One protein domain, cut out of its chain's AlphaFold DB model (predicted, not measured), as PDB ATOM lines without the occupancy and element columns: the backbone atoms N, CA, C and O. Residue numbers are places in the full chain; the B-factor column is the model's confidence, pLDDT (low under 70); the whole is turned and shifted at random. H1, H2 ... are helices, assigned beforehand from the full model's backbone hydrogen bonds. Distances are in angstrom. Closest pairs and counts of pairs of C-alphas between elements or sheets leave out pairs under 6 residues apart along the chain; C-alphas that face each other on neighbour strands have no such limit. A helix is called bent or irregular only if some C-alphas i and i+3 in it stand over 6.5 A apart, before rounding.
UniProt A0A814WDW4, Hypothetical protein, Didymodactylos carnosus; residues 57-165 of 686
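This is residues 57 to 165 of the 686 residues of the protein "Hypothetical protein" of Didymodactylos carnosus (UniProt A0A814WDW4). The longest helix, H3, makes a hairpin with H2, and shorter H4 packs on H2 too, a small loose core of three helices with H2 in the middle. H1 lies beyond one end of this core, and H5 is set at its other end, where residues 157 to 165 stick out. The printed part has 109 residues with five named helices, H1 to H5 in chain order, and no named strand; the class is all helix. The whole is loose, with a radius of gyration of the C-alphas of 16.3 A and spans of 49 by 36 by 23 A.

Find C-alpha 95 at (34.435, 28.561, -13.202); from there H3 runs 25.2 A to residue 113, with a kink of 30 degrees near residue 107. It is only just irregular: C-alphas 108 and 111 are 6.9 A apart. H2 is residues 71 to 85, 21.2 A, and H4 is residues 120 to 129, 14.4 A. H1, residues 57 to 68, 16.3 A, begins at C-alpha 57 (12.619, 44.615, 15.223). H5, residues 150 to 165, 22.2 A, ends at C-alpha 165 (62.087, 40.329, 11.865).

Look at the C-alphas of His 79 and Cys 97, 5.4 A apart, the closest where H2 and H3 touch, a shallow tilt of 16 degrees, opposite ways. H4 touches H2, closest at C-alphas Thr 78 and Arg 126, 5.2 A, the same way at 37 degrees, only just steep. H3 is close to but not clearly touching H4 and H1. H5 is close to H2 but not clearly touching, with C-alphas Val 84 and Leu 151 closest at 7.3 A. H1 and H5 are apart. In H1, H2, H4 and H5 every O i to N i+4 pair is within hydrogen-bond range; in H3, 13 of 15.

The C-alphas farthest apart, Gln 57 and Glu 164, are 51.1 A apart. The printed part has no cut. The link from H4 to H5, 20 residues, is long. Residues 134 to 148 are among those with pLDDT under 70.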
ATOM      1  N   GLN A  57      12.448  45.989  15.700       93.38
ATOM      2  CA  GLN A  57      12.619  44.615  15.223       93.38
ATOM      3  C   GLN A  57      13.565  44.551  14.018       93.38
ATOM      4  O   GLN A  57      14.484  43.747  14.023       93.38
ATOM      5  N   ILE A  58      13.417  45.451  13.039       89.88
ATOM      6  CA  ILE A  58      14.290  45.497  11.853       89.88
ATOM      7  C   ILE A  58      15.740  45.832  12.240       89.88
ATOM      8  O   ILE A  58      16.670  45.301  11.637       89.88
ATOM      9  N   VAL A  59      15.951  46.661  13.269       90.56
ATOM     10  CA  VAL A  59      17.290  46.933  13.821       90.56
ATOM     11  C   VAL A  59      17.879  45.683  14.488       90.56
ATOM     12  O   VAL A  59      19.038  45.355  14.239       90.56
ATOM     13  N   VAL A  60      17.090  44.952  15.285       93.44
ATOM     14  CA  VAL A  60      17.514  43.681  15.902       93.44
ATOM     15  C   VAL A  60      17.831  42.627  14.839       93.44
ATOM     16  O   VAL A  60      18.905  42.033  14.890       93.44
ATOM     17  N   ASP A  61      16.957  42.439  13.851       88.50
ATOM     18  CA  ASP A  61      17.141  41.479  12.757       88.50
ATOM     19  C   ASP A  61      18.396  41.810  11.935       88.50
ATOM     20  O   ASP A  61      19.189  40.925  11.621       88.50
ATOM     21  N   HIS A  62      18.635  43.092  11.634       86.38
ATOM     22  CA  HIS A  62      19.845  43.536  10.942       86.38
ATOM     23  C   HIS A  62      21.119  43.236  11.747       86.38
ATOM     24  O   HIS A  62      22.082  42.719  11.184       86.38
ATOM     25  N   ILE A  63      21.120  43.493  13.061       88.06
ATOM     26  CA  ILE A  63      22.259  43.188  13.944       88.06
ATOM     27  C   ILE A  63      22.496  41.672  14.035       88.06
ATOM     28  O   ILE A  63      23.637  41.225  13.931       88.06
ATOM     29  N   VAL A  64      21.439  40.865  14.177       88.06
ATOM     30  CA  VAL A  64      21.532  39.392  14.200       88.06
ATOM     31  C   VAL A  64      22.108  38.859  12.886       88.06
ATOM     32  O   VAL A  64      23.048  38.064  12.913       88.06
ATOM     33  N   ASN A  65      21.619  39.348  11.745       82.88
ATOM     34  CA  ASN A  65      22.104  38.935  10.429       82.88
ATOM     35  C   ASN A  65      23.564  39.360  10.201       82.88
ATOM     36  O   ASN A  65      24.368  38.551   9.742       82.88
ATOM     37  N   ALA A  66      23.941  40.582  10.591       81.50
ATOM     38  CA  ALA A  66      25.318  41.070  10.500       81.50
ATOM     39  C   ALA A  66      26.301  40.262  11.371       81.50
ATOM     40  O   ALA A  66      27.444  40.058  10.969       81.50
ATOM     41  N   MET A  67      25.866  39.753  12.532       82.12
ATOM     42  CA  MET A  67      26.675  38.847  13.362       82.12
ATOM     43  C   MET A  67      26.763  37.422  12.790       82.12
ATOM     44  O   MET A  67      27.788  36.764  12.955       82.12
ATOM     45  N   GLY A  68      25.711  36.929  12.125       71.00
ATOM     46  CA  GLY A  68      25.697  35.589  11.525       71.00
ATOM     47  C   GLY A  68      26.487  35.480  10.213       71.00
ATOM     48  O   GLY A  68      27.097  34.445   9.935       71.00
ATOM     49  N   ALA A  69      26.513  36.542   9.407       61.38
ATOM     50  CA  ALA A  69      26.949  36.514   8.010       61.38
ATOM     51  C   ALA A  69      28.476  36.626   7.781       61.38
ATOM     52  O   ALA A  69      28.926  37.331   6.880       61.38
ATOM     53  N   SER A  70      29.304  35.865   8.507       69.94
ATOM     54  CA  SER A  70      30.764  35.776   8.248       69.94
ATOM     55  C   SER A  70      31.140  34.959   6.986       69.94
ATOM     56  O   SER A  70      32.233  34.398   6.872       69.94
ATOM     57  N   SER A  71      30.239  34.919   5.998       86.25
ATOM     58  CA  SER A  71      30.370  34.213   4.715       86.25
ATOM     59  C   SER A  71      31.614  34.626   3.928       86.25
ATOM     60  O   SER A  71      32.268  33.771   3.336       86.25
ATOM     61  N   GLN A  72      31.969  35.914   3.972       90.56
ATOM     62  CA  GLN A  72      33.118  36.519   3.288       90.56
ATOM     63  C   GLN A  72      34.417  35.719   3.483       90.56
ATOM     64  O   GLN A  72      35.049  35.329   2.503       90.56
ATOM     65  N   GLY A  73      34.780  35.405   4.732       88.69
ATOM     66  CA  GLY A  73      35.995  34.642   5.040       88.69
ATOM     67  C   GLY A  73      35.944  33.213   4.493       88.69
ATOM     68  O   GLY A  73      36.901  32.746   3.883       88.69
ATOM     69  N   LEU A  74      34.790  32.547   4.616       89.44
ATOM     70  CA  LEU A  74      34.576  31.201   4.076       89.44
ATOM     71  C   LEU A  74      34.700  31.162   2.542       89.44
ATOM     72  O   LEU A  74      35.190  30.180   1.979       89.44
ATOM     73  N   ILE A  75      34.247  32.222   1.870       93.75
ATOM     74  CA  ILE A  75      34.335  32.385   0.418       93.75
ATOM     75  C   ILE A  75      35.790  32.640   0.004       93.75
ATOM     76  O   ILE A  75      36.272  31.936  -0.881       93.75
ATOM     77  N   CYS A  76      36.516  33.546   0.671       91.44
ATOM     78  CA  CYS A  76      37.953  33.767   0.441       91.44
ATOM     79  C   CYS A  76      38.781  32.488   0.614       91.44
ATOM     80  O   CYS A  76      39.542  32.132  -0.290       91.44
ATOM     81  N   ASP A  77      38.596  31.783   1.738       88.81
ATOM     82  CA  ASP A  77      39.253  30.506   2.053       88.81
ATOM     83  C   ASP A  77      39.112  29.514   0.891       88.81
ATOM     84  O   ASP A  77      40.072  28.879   0.444       88.81
ATOM     85  N   THR A  78      37.878  29.387   0.399       91.56
ATOM     86  CA  THR A  78      37.505  28.421  -0.636       91.56
ATOM     87  C   THR A  78      37.991  28.861  -2.015       91.56
ATOM     88  O   THR A  78      38.509  28.040  -2.769       91.56
ATOM     89  N   HIS A  79      37.886  30.152  -2.335       93.25
ATOM     90  CA  HIS A  79      38.345  30.726  -3.599       93.25
ATOM     91  C   HIS A  79      39.849  30.519  -3.782       93.25
ATOM     92  O   HIS A  79      40.287  30.044  -4.832       93.25
ATOM     93  N   LEU A  80      40.641  30.835  -2.751       88.25
ATOM     94  CA  LEU A  80      42.086  30.633  -2.784       88.25
ATOM     95  C   LEU A  80      42.438  29.148  -2.904       88.25
ATOM     96  O   LEU A  80      43.294  28.799  -3.715       88.25
ATOM     97  N   ALA A  81      41.763  28.275  -2.151       88.25
ATOM     98  CA  ALA A  81      42.033  26.843  -2.210       88.25
ATOM     99  C   ALA A  81      41.808  26.259  -3.613       88.25
ATOM    100  O   ALA A  81      42.620  25.460  -4.078       88.25
ATOM    101  N   ILE A  82      40.765  26.701  -4.323       89.69
ATOM    102  CA  ILE A  82      40.537  26.312  -5.725       89.69
ATOM    103  C   ILE A  82      41.592  26.926  -6.646       89.69
ATOM    104  O   ILE A  82      42.159  26.209  -7.464       89.69
ATOM    105  N   ALA A  83      41.908  28.217  -6.507       89.56
ATOM    106  CA  ALA A  83      42.896  28.883  -7.360       89.56
ATOM    107  C   ALA A  83      44.298  28.242  -7.262       89.56
ATOM    108  O   ALA A  83      45.026  28.185  -8.257       89.56
ATOM    109  N   VAL A  84      44.649  27.725  -6.080       85.25
ATOM    110  CA  VAL A  84      45.879  26.964  -5.812       85.25
ATOM    111  C   VAL A  84      45.826  25.542  -6.387       85.25
ATOM    112  O   VAL A  84      46.831  25.088  -6.926       85.25
ATOM    113  N   HIS A  85      44.684  24.849  -6.303       80.00
ATOM    114  CA  HIS A  85      44.520  23.451  -6.744       80.00
ATOM    115  C   HIS A  85      44.011  23.259  -8.184       80.00
ATOM    116  O   HIS A  85      43.765  22.126  -8.598       80.00
ATOM    117  N   ASN A  86      43.800  24.323  -8.964       78.75
ATOM    118  CA  ASN A  86      43.288  24.181 -10.327       78.75
ATOM    119  C   ASN A  86      44.398  23.788 -11.321       78.75
ATOM    120  O   ASN A  86      44.932  24.628 -12.046       78.75
ATOM    121  N   ASP A  87      44.699  22.489 -11.372       68.75
ATOM    122  CA  ASP A  87      45.738  21.886 -12.224       68.75
ATOM    123  C   ASP A  87      45.519  22.106 -13.738       68.75
ATOM    124  O   ASP A  87      46.457  21.988 -14.520       68.75
ATOM    125  N   ASN A  88      44.316  22.509 -14.169       70.19
ATOM    126  CA  ASN A  88      44.000  22.845 -15.567       70.19
ATOM    127  C   ASN A  88      44.605  24.194 -16.032       70.19
ATOM    128  O   ASN A  88      44.168  24.750 -17.040       70.19
ATOM    129  N   HIS A  89      45.551  24.763 -15.277       68.56
ATOM    130  CA  HIS A  89      46.175  26.080 -15.481       68.56
ATOM    131  C   HIS A  89      45.210  27.282 -15.510       68.56
ATOM    132  O   HIS A  89      45.626  28.398 -15.830       68.56
ATOM    133  N   LEU A  90      43.930  27.103 -15.158       81.38
ATOM    134  CA  LEU A  90      42.969  28.210 -15.108       81.38
ATOM    135  C   LEU A  90      43.136  29.052 -13.839       81.38
ATOM    136  O   LEU A  90      42.881  30.254 -13.880       81.38
ATOM    137  N   HIS A  91      43.578  28.453 -12.729       85.62
ATOM    138  CA  HIS A  91      43.746  29.127 -11.434       85.62
ATOM    139  C   HIS A  91      42.502  29.960 -11.061       85.62
ATOM    140  O   HIS A  91      41.397  29.424 -11.016       85.62
ATOM    141  N   THR A  92      42.645  31.272 -10.848       88.12
ATOM    142  CA  THR A  92      41.538  32.200 -10.545       88.12
ATOM    143  C   THR A  92      40.519  32.368 -11.680       88.12
ATOM    144  O   THR A  92      39.415  32.848 -11.439       88.12
ATOM    145  N   MET A  93      40.842  31.956 -12.910       88.38
ATOM    146  CA  MET A  93      39.921  31.977 -14.054       88.38
ATOM    147  C   MET A  93      39.020  30.734 -14.127       88.38
ATOM    148  O   MET A  93      38.178  30.662 -15.029       88.38
ATOM    149  N   ALA A  94      39.181  29.767 -13.215       90.94
ATOM    150  CA  ALA A  94      38.316  28.595 -13.115       90.94
ATOM    151  C   ALA A  94      36.843  28.995 -12.874       90.94
ATOM    152  O   ALA A  94      36.600  29.979 -12.169       90.94
ATOM    153  N   PRO A  95      35.852  28.248 -13.401       92.19
ATOM    154  CA  PRO A  95      34.435  28.561 -13.202       92.19
ATOM    155  C   PRO A  95      34.049  28.701 -11.725       92.19
ATOM    156  O   PRO A  95      33.385  29.667 -11.359       92.19
ATOM    157  N   GLU A  96      34.535  27.805 -10.863       92.94
ATOM    158  CA  GLU A  96      34.255  27.850  -9.424       92.94
ATOM    159  C   GLU A  96      34.936  29.038  -8.724       92.94
ATOM    160  O   GLU A  96      34.387  29.584  -7.769       92.94
ATOM    161  N   CYS A  97      36.101  29.496  -9.203       93.19
ATOM    162  CA  CYS A  97      36.702  30.742  -8.716       93.19
ATOM    163  C   CYS A  97      35.860  31.958  -9.122       93.19
ATOM    164  O   CYS A  97      35.645  32.840  -8.298       93.19
ATOM    165  N   LYS A  98      35.313  31.991 -10.344       92.75
ATOM    166  CA  LYS A  98      34.422  33.079 -10.778       92.75
ATOM    167  C   LYS A  98      33.116  33.122  -9.977       92.75
ATOM    168  O   LYS A  98      32.754  34.198  -9.513       92.75
ATOM    169  N   GLU A  99      32.470  31.974  -9.734       93.19
ATOM    170  CA  GLU A  99      31.286  31.883  -8.853       93.19
ATOM    171  C   GLU A  99      31.604  32.419  -7.447       93.19
ATOM    172  O   GLU A  99      30.846  33.205  -6.881       93.19
ATOM    173  N   LEU A 100      32.747  32.022  -6.877       94.81
ATOM    174  CA  LEU A 100      33.156  32.469  -5.546       94.81
ATOM    175  C   LEU A 100      33.545  33.952  -5.510       94.81
ATOM    176  O   LEU A 100      33.260  34.611  -4.516       94.81
ATOM    177  N   ALA A 101      34.138  34.502  -6.569       94.00
ATOM    178  CA  ALA A 101      34.444  35.929  -6.665       94.00
ATOM    179  C   ALA A 101      33.165  36.784  -6.757       94.00
ATOM    180  O   ALA A 101      33.055  37.788  -6.055       94.00
ATOM    181  N   GLU A 102      32.165  36.354  -7.534       93.06
ATOM    182  CA  GLU A 102      30.851  37.012  -7.588       93.06
ATOM    183  C   GLU A 102      30.136  36.936  -6.227       93.06
ATOM    184  O   GLU A 102      29.677  37.950  -5.695       93.06
ATOM    185  N   LYS A 103      30.115  35.751  -5.598       93.44
ATOM    186  CA  LYS A 103      29.586  35.568  -4.235       93.44
ATOM    187  C   LYS A 103      30.318  36.419  -3.202       93.44
ATOM    188  O   LYS A 103      29.681  36.877  -2.259       93.44
ATOM    189  N   PHE A 104      31.625  36.633  -3.349       93.69
ATOM    190  CA  PHE A 104      32.397  37.483  -2.445       93.69
ATOM    191  C   PHE A 104      32.003  38.958  -2.576       93.69
ATOM    192  O   PHE A 104      31.780  39.615  -1.563       93.69
ATOM    193  N   ALA A 105      31.846  39.455  -3.807       92.38
ATOM    194  CA  ALA A 105      31.390  40.818  -4.067       92.38
ATOM    195  C   ALA A 105      29.984  41.063  -3.487       92.38
ATOM    196  O   ALA A 105      29.800  41.964  -2.667       92.38
ATOM    197  N   ARG A 106      29.029  40.168  -3.782       91.56
ATOM    198  CA  ARG A 106      27.700  40.136  -3.143       91.56
ATOM    199  C   ARG A 106      27.791  40.104  -1.611       91.56
ATOM    200  O   ARG A 106      27.089  40.837  -0.921       91.56
ATOM    201  N   ALA A 107      28.696  39.298  -1.048       91.44
ATOM    202  CA  ALA A 107      28.854  39.168   0.401       91.44
ATOM    203  C   ALA A 107      29.431  40.428   1.070       91.44
ATOM    204  O   ALA A 107      29.143  40.653   2.247       91.44
ATOM    205  N   ILE A 108      30.189  41.269   0.360       90.12
ATOM    206  CA  ILE A 108      30.595  42.602   0.840       90.12
ATOM    207  C   ILE A 108      29.372  43.522   0.941       90.12
ATOM    208  O   ILE A 108      29.133  44.125   1.992       90.12
ATOM    209  N   ASP A 109      28.569  43.597  -0.121       89.56
ATOM    210  CA  ASP A 109      27.422  44.508  -0.185       89.56
ATOM    211  C   ASP A 109      26.168  44.011   0.549       89.56
ATOM    212  O   ASP A 109      25.290  44.824   0.833       89.56
ATOM    213  N   SER A 110      26.118  42.739   0.961       87.88
ATOM    214  CA  SER A 110      25.054  42.127   1.783       87.88
ATOM    215  C   SER A 110      24.581  43.001   2.957       87.88
ATOM    216  O   SER A 110      23.383  43.132   3.207       87.88
ATOM    217  N   THR A 111      25.511  43.674   3.639       84.69
ATOM    218  CA  THR A 111      25.236  44.588   4.764       84.69
ATOM    219  C   THR A 111      24.463  45.851   4.360       84.69
ATOM    220  O   THR A 111      23.757  46.430   5.185       84.69
ATOM    221  N   LYS A 112      24.568  46.274   3.093       86.69
ATOM    222  CA  LYS A 112      23.931  47.466   2.505       86.69
ATOM    223  C   LYS A 112      22.657  47.122   1.727       86.69
ATOM    224  O   LYS A 112      21.726  47.928   1.699       86.69
ATOM    225  N   THR A 113      22.640  45.966   1.059       87.25
ATOM    226  CA  THR A 113      21.530  45.493   0.214       87.25
ATOM    227  C   THR A 113      20.486  44.726   1.015       87.25
ATOM    228  O   THR A 113      19.297  44.839   0.726       87.25
ATOM    229  N   GLY A 114      20.910  43.983   2.040       85.06
ATOM    230  CA  GLY A 114      20.098  42.979   2.725       85.06
ATOM    231  C   GLY A 114      20.032  41.631   1.994       85.06
ATOM    232  O   GLY A 114      19.151  40.834   2.314       85.06
ATOM    233  N   GLU A 115      20.914  41.385   1.016       87.38
ATOM    234  CA  GLU A 115      21.047  40.097   0.318       87.38
ATOM    235  C   GLU A 115      21.685  39.034   1.228       87.38
ATOM    236  O   GLU A 115      22.771  39.231   1.773       87.38
ATOM    237  N   GLU A 116      21.043  37.870   1.346       85.56
ATOM    238  CA  GLU A 116      21.616  36.704   2.021       85.56
ATOM    239  C   GLU A 116      22.338  35.806   1.002       85.56
ATOM    240  O   GLU A 116      21.723  35.072   0.228       85.56
ATOM    241  N   VAL A 117      23.672  35.872   0.982       89.12
ATOM    242  CA  VAL A 117      24.485  35.104   0.028       89.12
ATOM    243  C   VAL A 117      24.541  33.630   0.432       89.12
ATOM    244  O   VAL A 117      25.281  33.259   1.345       89.12
ATOM    245  N   SER A 118      23.805  32.781  -0.296       88.38
ATOM    246  CA  SER A 118      23.803  31.328  -0.074       88.38
ATOM    247  C   SER A 118      25.219  30.749  -0.067       88.38
ATOM    248  O   SER A 118      26.006  30.883  -1.018       88.38
ATOM    249  N   ILE A 119      25.501  30.066   1.037       88.69
ATOM    250  CA  ILE A 119      26.802  29.550   1.448       88.69
ATOM    251  C   ILE A 119      26.907  28.035   1.180       88.69
ATOM    252  O   ILE A 119      27.924  27.410   1.460       88.69
ATOM    253  N   GLU A 120      25.864  27.415   0.630       90.75
ATOM    254  CA  GLU A 120      25.700  25.962   0.514       90.75
ATOM    255  C   GLU A 120      26.657  25.362  -0.527       90.75
ATOM    256  O   GLU A 120      27.340  24.377  -0.227       90.75
ATOM    257  N   SER A 121      26.795  25.994  -1.704       89.69
ATOM    258  CA  SER A 121      27.825  25.611  -2.686       89.69
ATOM    259  C   SER A 121      29.232  25.853  -2.132       89.69
ATOM    260  O   SER A 121      30.103  24.993  -2.262       89.69
ATOM    261  N   VAL A 122      29.435  26.945  -1.386       92.94
ATOM    262  CA  VAL A 122      30.706  27.274  -0.718       92.94
ATOM    263  C   VAL A 122      31.082  26.209   0.321       92.94
ATOM    264  O   VAL A 122      32.203  25.712   0.312       92.94
ATOM    265  N   LYS A 123      30.143  25.762   1.168       90.69
ATOM    266  CA  LYS A 123      30.325  24.656   2.132       90.69
ATOM    267  C   LYS A 123      30.644  23.324   1.436       90.69
ATOM    268  O   LYS A 123      31.362  22.495   1.999       90.69
ATOM    269  N   ALA A 124      30.111  23.074   0.239       90.69
ATOM    270  CA  ALA A 124      30.455  21.893  -0.557       90.69
ATOM    271  C   ALA A 124      31.881  21.992  -1.131       90.69
ATOM    272  O   ALA A 124      32.698  21.097  -0.906       90.69
ATOM    273  N   LEU A 125      32.213  23.112  -1.778       90.81
ATOM    274  CA  LEU A 125      33.539  23.388  -2.337       90.81
ATOM    275  C   LEU A 125      34.631  23.401  -1.252       90.81
ATOM    276  O   LEU A 125      35.669  22.767  -1.428       90.81
ATOM    277  N   ARG A 126      34.380  24.006  -0.085       88.56
ATOM    278  CA  ARG A 126      35.315  24.029   1.054       88.56
ATOM    279  C   ARG A 126      35.678  22.632   1.546       88.56
ATOM    280  O   ARG A 126      36.840  22.374   1.850       88.56
ATOM    281  N   ARG A 127      34.701  21.718   1.615       87.12
ATOM    282  CA  ARG A 127      34.931  20.314   1.999       87.12
ATOM    283  C   ARG A 127      35.749  19.551   0.955       87.12
ATOM    284  O   ARG A 127      36.518  18.678   1.337       87.12
ATOM    285  N   LYS A 128      35.618  19.900  -0.331       87.06
ATOM    286  CA  LYS A 128      36.403  19.317  -1.431       87.06
ATOM    287  C   LYS A 128      37.849  19.837  -1.476       87.06
ATOM    288  O   LYS A 128      38.750  19.044  -1.712       87.06
ATOM    289  N   TRP A 129      38.066  21.138  -1.263       85.25
ATOM    290  CA  TRP A 129      39.331  21.805  -1.616       85.25
ATOM    291  C   TRP A 129      40.146  22.361  -0.435       85.25
ATOM    292  O   TRP A 129      41.369  22.394  -0.506       85.25
ATOM    293  N   CYS A 130      39.526  22.768   0.678       82.19
ATOM    294  CA  CYS A 130      40.253  23.346   1.825       82.19
ATOM    295  C   CYS A 130      40.762  22.292   2.828       82.19
ATOM    296  O   CYS A 130      41.301  22.647   3.878       82.19
ATOM    297  N   GLY A 131      40.553  21.000   2.547       73.69
ATOM    298  CA  GLY A 131      41.135  19.895   3.315       73.69
ATOM    299  C   GLY A 131      42.621  19.672   3.008       73.69
ATOM    300  O   GLY A 131      43.363  19.240   3.882       73.69
ATOM    301  N   SER A 132      43.061  20.022   1.796       71.25
ATOM    302  CA  SER A 132      44.429  19.837   1.291       71.25
ATOM    303  C   SER A 132      45.347  21.059   1.457       71.25
ATOM    304  O   SER A 132      46.515  20.991   1.085       71.25
ATOM    305  N   LEU A 133      44.859  22.152   2.065       71.38
ATOM    306  CA  LEU A 133      45.645  23.361   2.381       71.38
ATOM    307  C   LEU A 133      45.609  23.752   3.877       71.38
ATOM    308  O   LEU A 133      45.351  24.913   4.205       71.38
ATOM    309  N   PRO A 134      45.866  22.824   4.819       64.12
ATOM    310  CA  PRO A 134      45.810  23.124   6.254       64.12
ATOM    311  C   PRO A 134      46.792  24.229   6.681       64.12
ATOM    312  O   PRO A 134      46.441  25.062   7.518       64.12
ATOM    313  N   SER A 135      47.972  24.282   6.049       61.19
ATOM    314  CA  SER A 135      49.041  25.262   6.291       61.19
ATOM    315  C   SER A 135      48.581  26.713   6.107       61.19
ATOM    316  O   SER A 135      48.835  27.549   6.975       61.19
ATOM    317  N   PHE A 136      47.877  27.001   5.007       61.69
ATOM    318  CA  PHE A 136      47.329  28.330   4.729       61.69
ATOM    319  C   PHE A 136      46.069  28.605   5.561       61.69
ATOM    320  O   PHE A 136      45.903  29.694   6.100       61.69
ATOM    321  N   MET A 137      45.202  27.600   5.734       65.62
ATOM    322  CA  MET A 137      43.950  27.700   6.505       65.62
ATOM    323  C   MET A 137      44.155  27.843   8.030       65.62
ATOM    324  O   MET A 137      43.184  27.753   8.779       65.62
ATOM    325  N   MET A 138      45.398  28.008   8.506       61.19
ATOM    326  CA  MET A 138      45.783  28.053   9.927       61.19
ATOM    327  C   MET A 138      45.290  26.846  10.753       61.19
ATOM    328  O   MET A 138      45.081  26.945  11.964       61.19
ATOM    329  N   LYS A 139      45.125  25.685  10.105       62.78
ATOM    330  CA  LYS A 139      44.710  24.423  10.735       62.78
ATOM    331  C   LYS A 139      45.933  23.620  11.154       62.78
ATOM    332  O   LYS A 139      46.306  22.640  10.515       62.78
ATOM    333  N   PHE A 140      46.584  24.092  12.213       55.22
ATOM    334  CA  PHE A 140      47.787  23.477  12.787       55.22
ATOM    335  C   PHE A 140      47.530  22.080  13.391       55.22
ATOM    336  O   PHE A 140      48.474  21.350  13.669       55.22
ATOM    337  N   ASP A 141      46.259  21.715  13.573       58.59
ATOM    338  CA  ASP A 141      45.752  20.409  14.003       58.59
ATOM    339  C   ASP A 141      45.736  19.344  12.890       58.59
ATOM    340  O   ASP A 141      45.577  18.155  13.171       58.59
ATOM    341  N   LEU A 142      45.905  19.749  11.627       53.47
ATOM    342  CA  LEU A 142      45.942  18.858  10.469       53.47
ATOM    343  C   LEU A 142      47.373  18.726   9.921       53.47
ATOM    344  O   LEU A 142      48.119  19.707   9.915       53.47
ATOM    345  N   PRO A 143      47.771  17.543   9.408       49.84
ATOM    346  CA  PRO A 143      49.112  17.335   8.871       49.84
ATOM    347  C   PRO A 143      49.378  18.294   7.705       49.84
ATOM    348  O   PRO A 143      48.682  18.264   6.689       49.84
ATOM    349  N   THR A 144      50.387  19.154   7.858       54.06
ATOM    350  CA  THR A 144      50.729  20.214   6.902       54.06
ATOM    351  C   THR A 144      51.163  19.631   5.561       54.06
ATOM    352  O   THR A 144      52.311  19.227   5.391       54.06
ATOM    353  N   TYR A 145      50.238  19.596   4.600       54.03
ATOM    354  CA  TYR A 145      50.536  19.213   3.225       54.03
ATOM    355  C   TYR A 145      51.466  20.250   2.581       54.03
ATOM    356  O   TYR A 145      51.161  21.446   2.567       54.03
ATOM    357  N   GLU A 146      52.591  19.792   2.029       57.56
ATOM    358  CA  GLU A 146      53.529  20.631   1.279       57.56
ATOM    359  C   GLU A 146      52.938  21.004  -0.087       57.56
ATOM    360  O   GLU A 146      53.200  20.370  -1.113       57.56
ATOM    361  N   CYS A 147      52.122  22.057  -0.118       62.09
ATOM    362  CA  CYS A 147      51.653  22.609  -1.377       62.09
ATOM    363  C   CYS A 147      52.833  23.236  -2.137       62.09
ATOM    364  O   CYS A 147      53.331  24.297  -1.775       62.09
ATOM    365  N   LYS A 148      53.248  22.616  -3.245       68.81
ATOM    366  CA  LYS A 148      54.339  23.108  -4.112       68.81
ATOM    367  C   LYS A 148      53.952  24.320  -4.976       68.81
ATOM    368  O   LYS A 148      54.617  24.607  -5.969       68.81
ATOM    369  N   SER A 149      52.866  25.019  -4.641       70.06
ATOM    370  CA  SER A 149      52.438  26.205  -5.381       70.06
ATOM    371  C   SER A 149      53.355  27.397  -5.099       70.06
ATOM    372  O   SER A 149      53.936  27.537  -4.018       70.06
ATOM    373  N   ILE A 150      53.442  28.313  -6.065       74.44
ATOM    374  CA  ILE A 150      54.164  29.574  -5.876       74.44
ATOM    375  C   ILE A 150      53.531  30.432  -4.766       74.44
ATOM    376  O   ILE A 150      54.249  31.140  -4.069       74.44
ATOM    377  N   LEU A 151      52.215  30.322  -4.546       71.19
ATOM    378  CA  LEU A 151      51.498  31.052  -3.497       71.19
ATOM    379  C   LEU A 151      51.858  30.550  -2.093       71.19
ATOM    380  O   LEU A 151      52.192  31.368  -1.241       71.19
ATOM    381  N   GLU A 152      51.891  29.233  -1.864       72.50
ATOM    382  CA  GLU A 152      52.376  28.665  -0.595       72.50
ATOM    383  C   GLU A 152      53.865  28.991  -0.386       72.50
ATOM    384  O   GLU A 152      54.269  29.403   0.698       72.50
ATOM    385  N   THR A 153      54.678  28.906  -1.445       76.62
ATOM    386  CA  THR A 153      56.111  29.248  -1.395       76.62
ATOM    387  C   THR A 153      56.334  30.712  -0.996       76.62
ATOM    388  O   THR A 153      57.210  31.010  -0.180       76.62
ATOM    389  N   LEU A 154      55.542  31.641  -1.543       77.44
ATOM    390  CA  LEU A 154      55.574  33.060  -1.181       77.44
ATOM    391  C   LEU A 154      55.035  33.299   0.234       77.44
ATOM    392  O   LEU A 154      55.634  34.076   0.976       77.44
ATOM    393  N   PHE A 155      53.964  32.609   0.636       77.75
ATOM    394  CA  PHE A 155      53.392  32.692   1.982       77.75
ATOM    395  C   PHE A 155      54.384  32.230   3.055       77.75
ATOM    396  O   PHE A 155      54.638  32.970   4.005       77.75
ATOM    397  N   GLN A 156      55.013  31.062   2.887       76.75
ATOM    398  CA  GLN A 156      56.016  30.572   3.837       76.75
ATOM    399  C   GLN A 156      57.262  31.472   3.848       76.75
ATOM    400  O   GLN A 156      57.759  31.776   4.927       76.75
ATOM    401  N   LYS A 157      57.721  32.005   2.701       81.44
ATOM    402  CA  LYS A 157      58.811  33.006   2.678       81.44
ATOM    403  C   LYS A 157      58.446  34.294   3.424       81.44
ATOM    404  O   LYS A 157      59.240  34.760   4.237       81.44
ATOM    405  N   ALA A 158      57.255  34.848   3.202       78.94
ATOM    406  CA  ALA A 158      56.784  36.041   3.908       78.94
ATOM    407  C   ALA A 158      56.645  35.795   5.421       78.94
ATOM    408  O   ALA A 158      57.064  36.625   6.226       78.94
ATOM    409  N   LYS A 159      56.128  34.627   5.812       78.19
ATOM    410  CA  LYS A 159      56.027  34.173   7.204       78.19
ATOM    411  C   LYS A 159      57.402  34.004   7.859       78.19
ATOM    412  O   LYS A 159      57.564  34.439   8.992       78.19
ATOM    413  N   THR A 160      58.387  33.436   7.163       81.31
ATOM    414  CA  THR A 160      59.773  33.330   7.650       81.31
ATOM    415  C   THR A 160      60.387  34.710   7.872       81.31
ATOM    416  O   THR A 160      60.795  34.999   8.990       81.31
ATOM    417  N   ILE A 161      60.328  35.611   6.883       82.19
ATOM    418  CA  ILE A 161      60.821  37.000   7.007       82.19
ATOM    419  C   ILE A 161      60.129  37.738   8.172       82.19
ATOM    420  O   ILE A 161      60.754  38.493   8.921       82.19
ATOM    421  N   TRP A 162      58.828  37.512   8.370       79.56
ATOM    422  CA  TRP A 162      58.071  38.091   9.482       79.56
ATOM    423  C   TRP A 162      58.487  37.519  10.849       79.56
ATOM    424  O   TRP A 162      58.612  38.273  11.810       79.56
ATOM    425  N   LEU A 163      58.758  36.215  10.954       79.25
ATOM    426  CA  LEU A 163      59.288  35.602  12.180       79.25
ATOM    427  C   LEU A 163      60.710  36.103  12.488       79.25
ATOM    428  O   LEU A 163      60.970  36.557  13.600       79.25
ATOM    429  N   GLU A 164      61.596  36.109  11.491       83.38
ATOM    430  CA  GLU A 164      62.980  36.587  11.607       83.38
ATOM    431  C   GLU A 164      63.056  38.068  12.006       83.38
ATOM    432  O   GLU A 164      63.890  38.445  12.828       83.38
ATOM    433  N   SER A 165      62.160  38.911  11.480       79.56
ATOM    434  CA  SER A 165      62.087  40.329  11.865       79.56
ATOM    435  C   SER A 165      61.488  40.553  13.261       79.56
ATOM    436  O   SER A 165      61.880  41.504  13.941       79.56
TER     437      SER A 165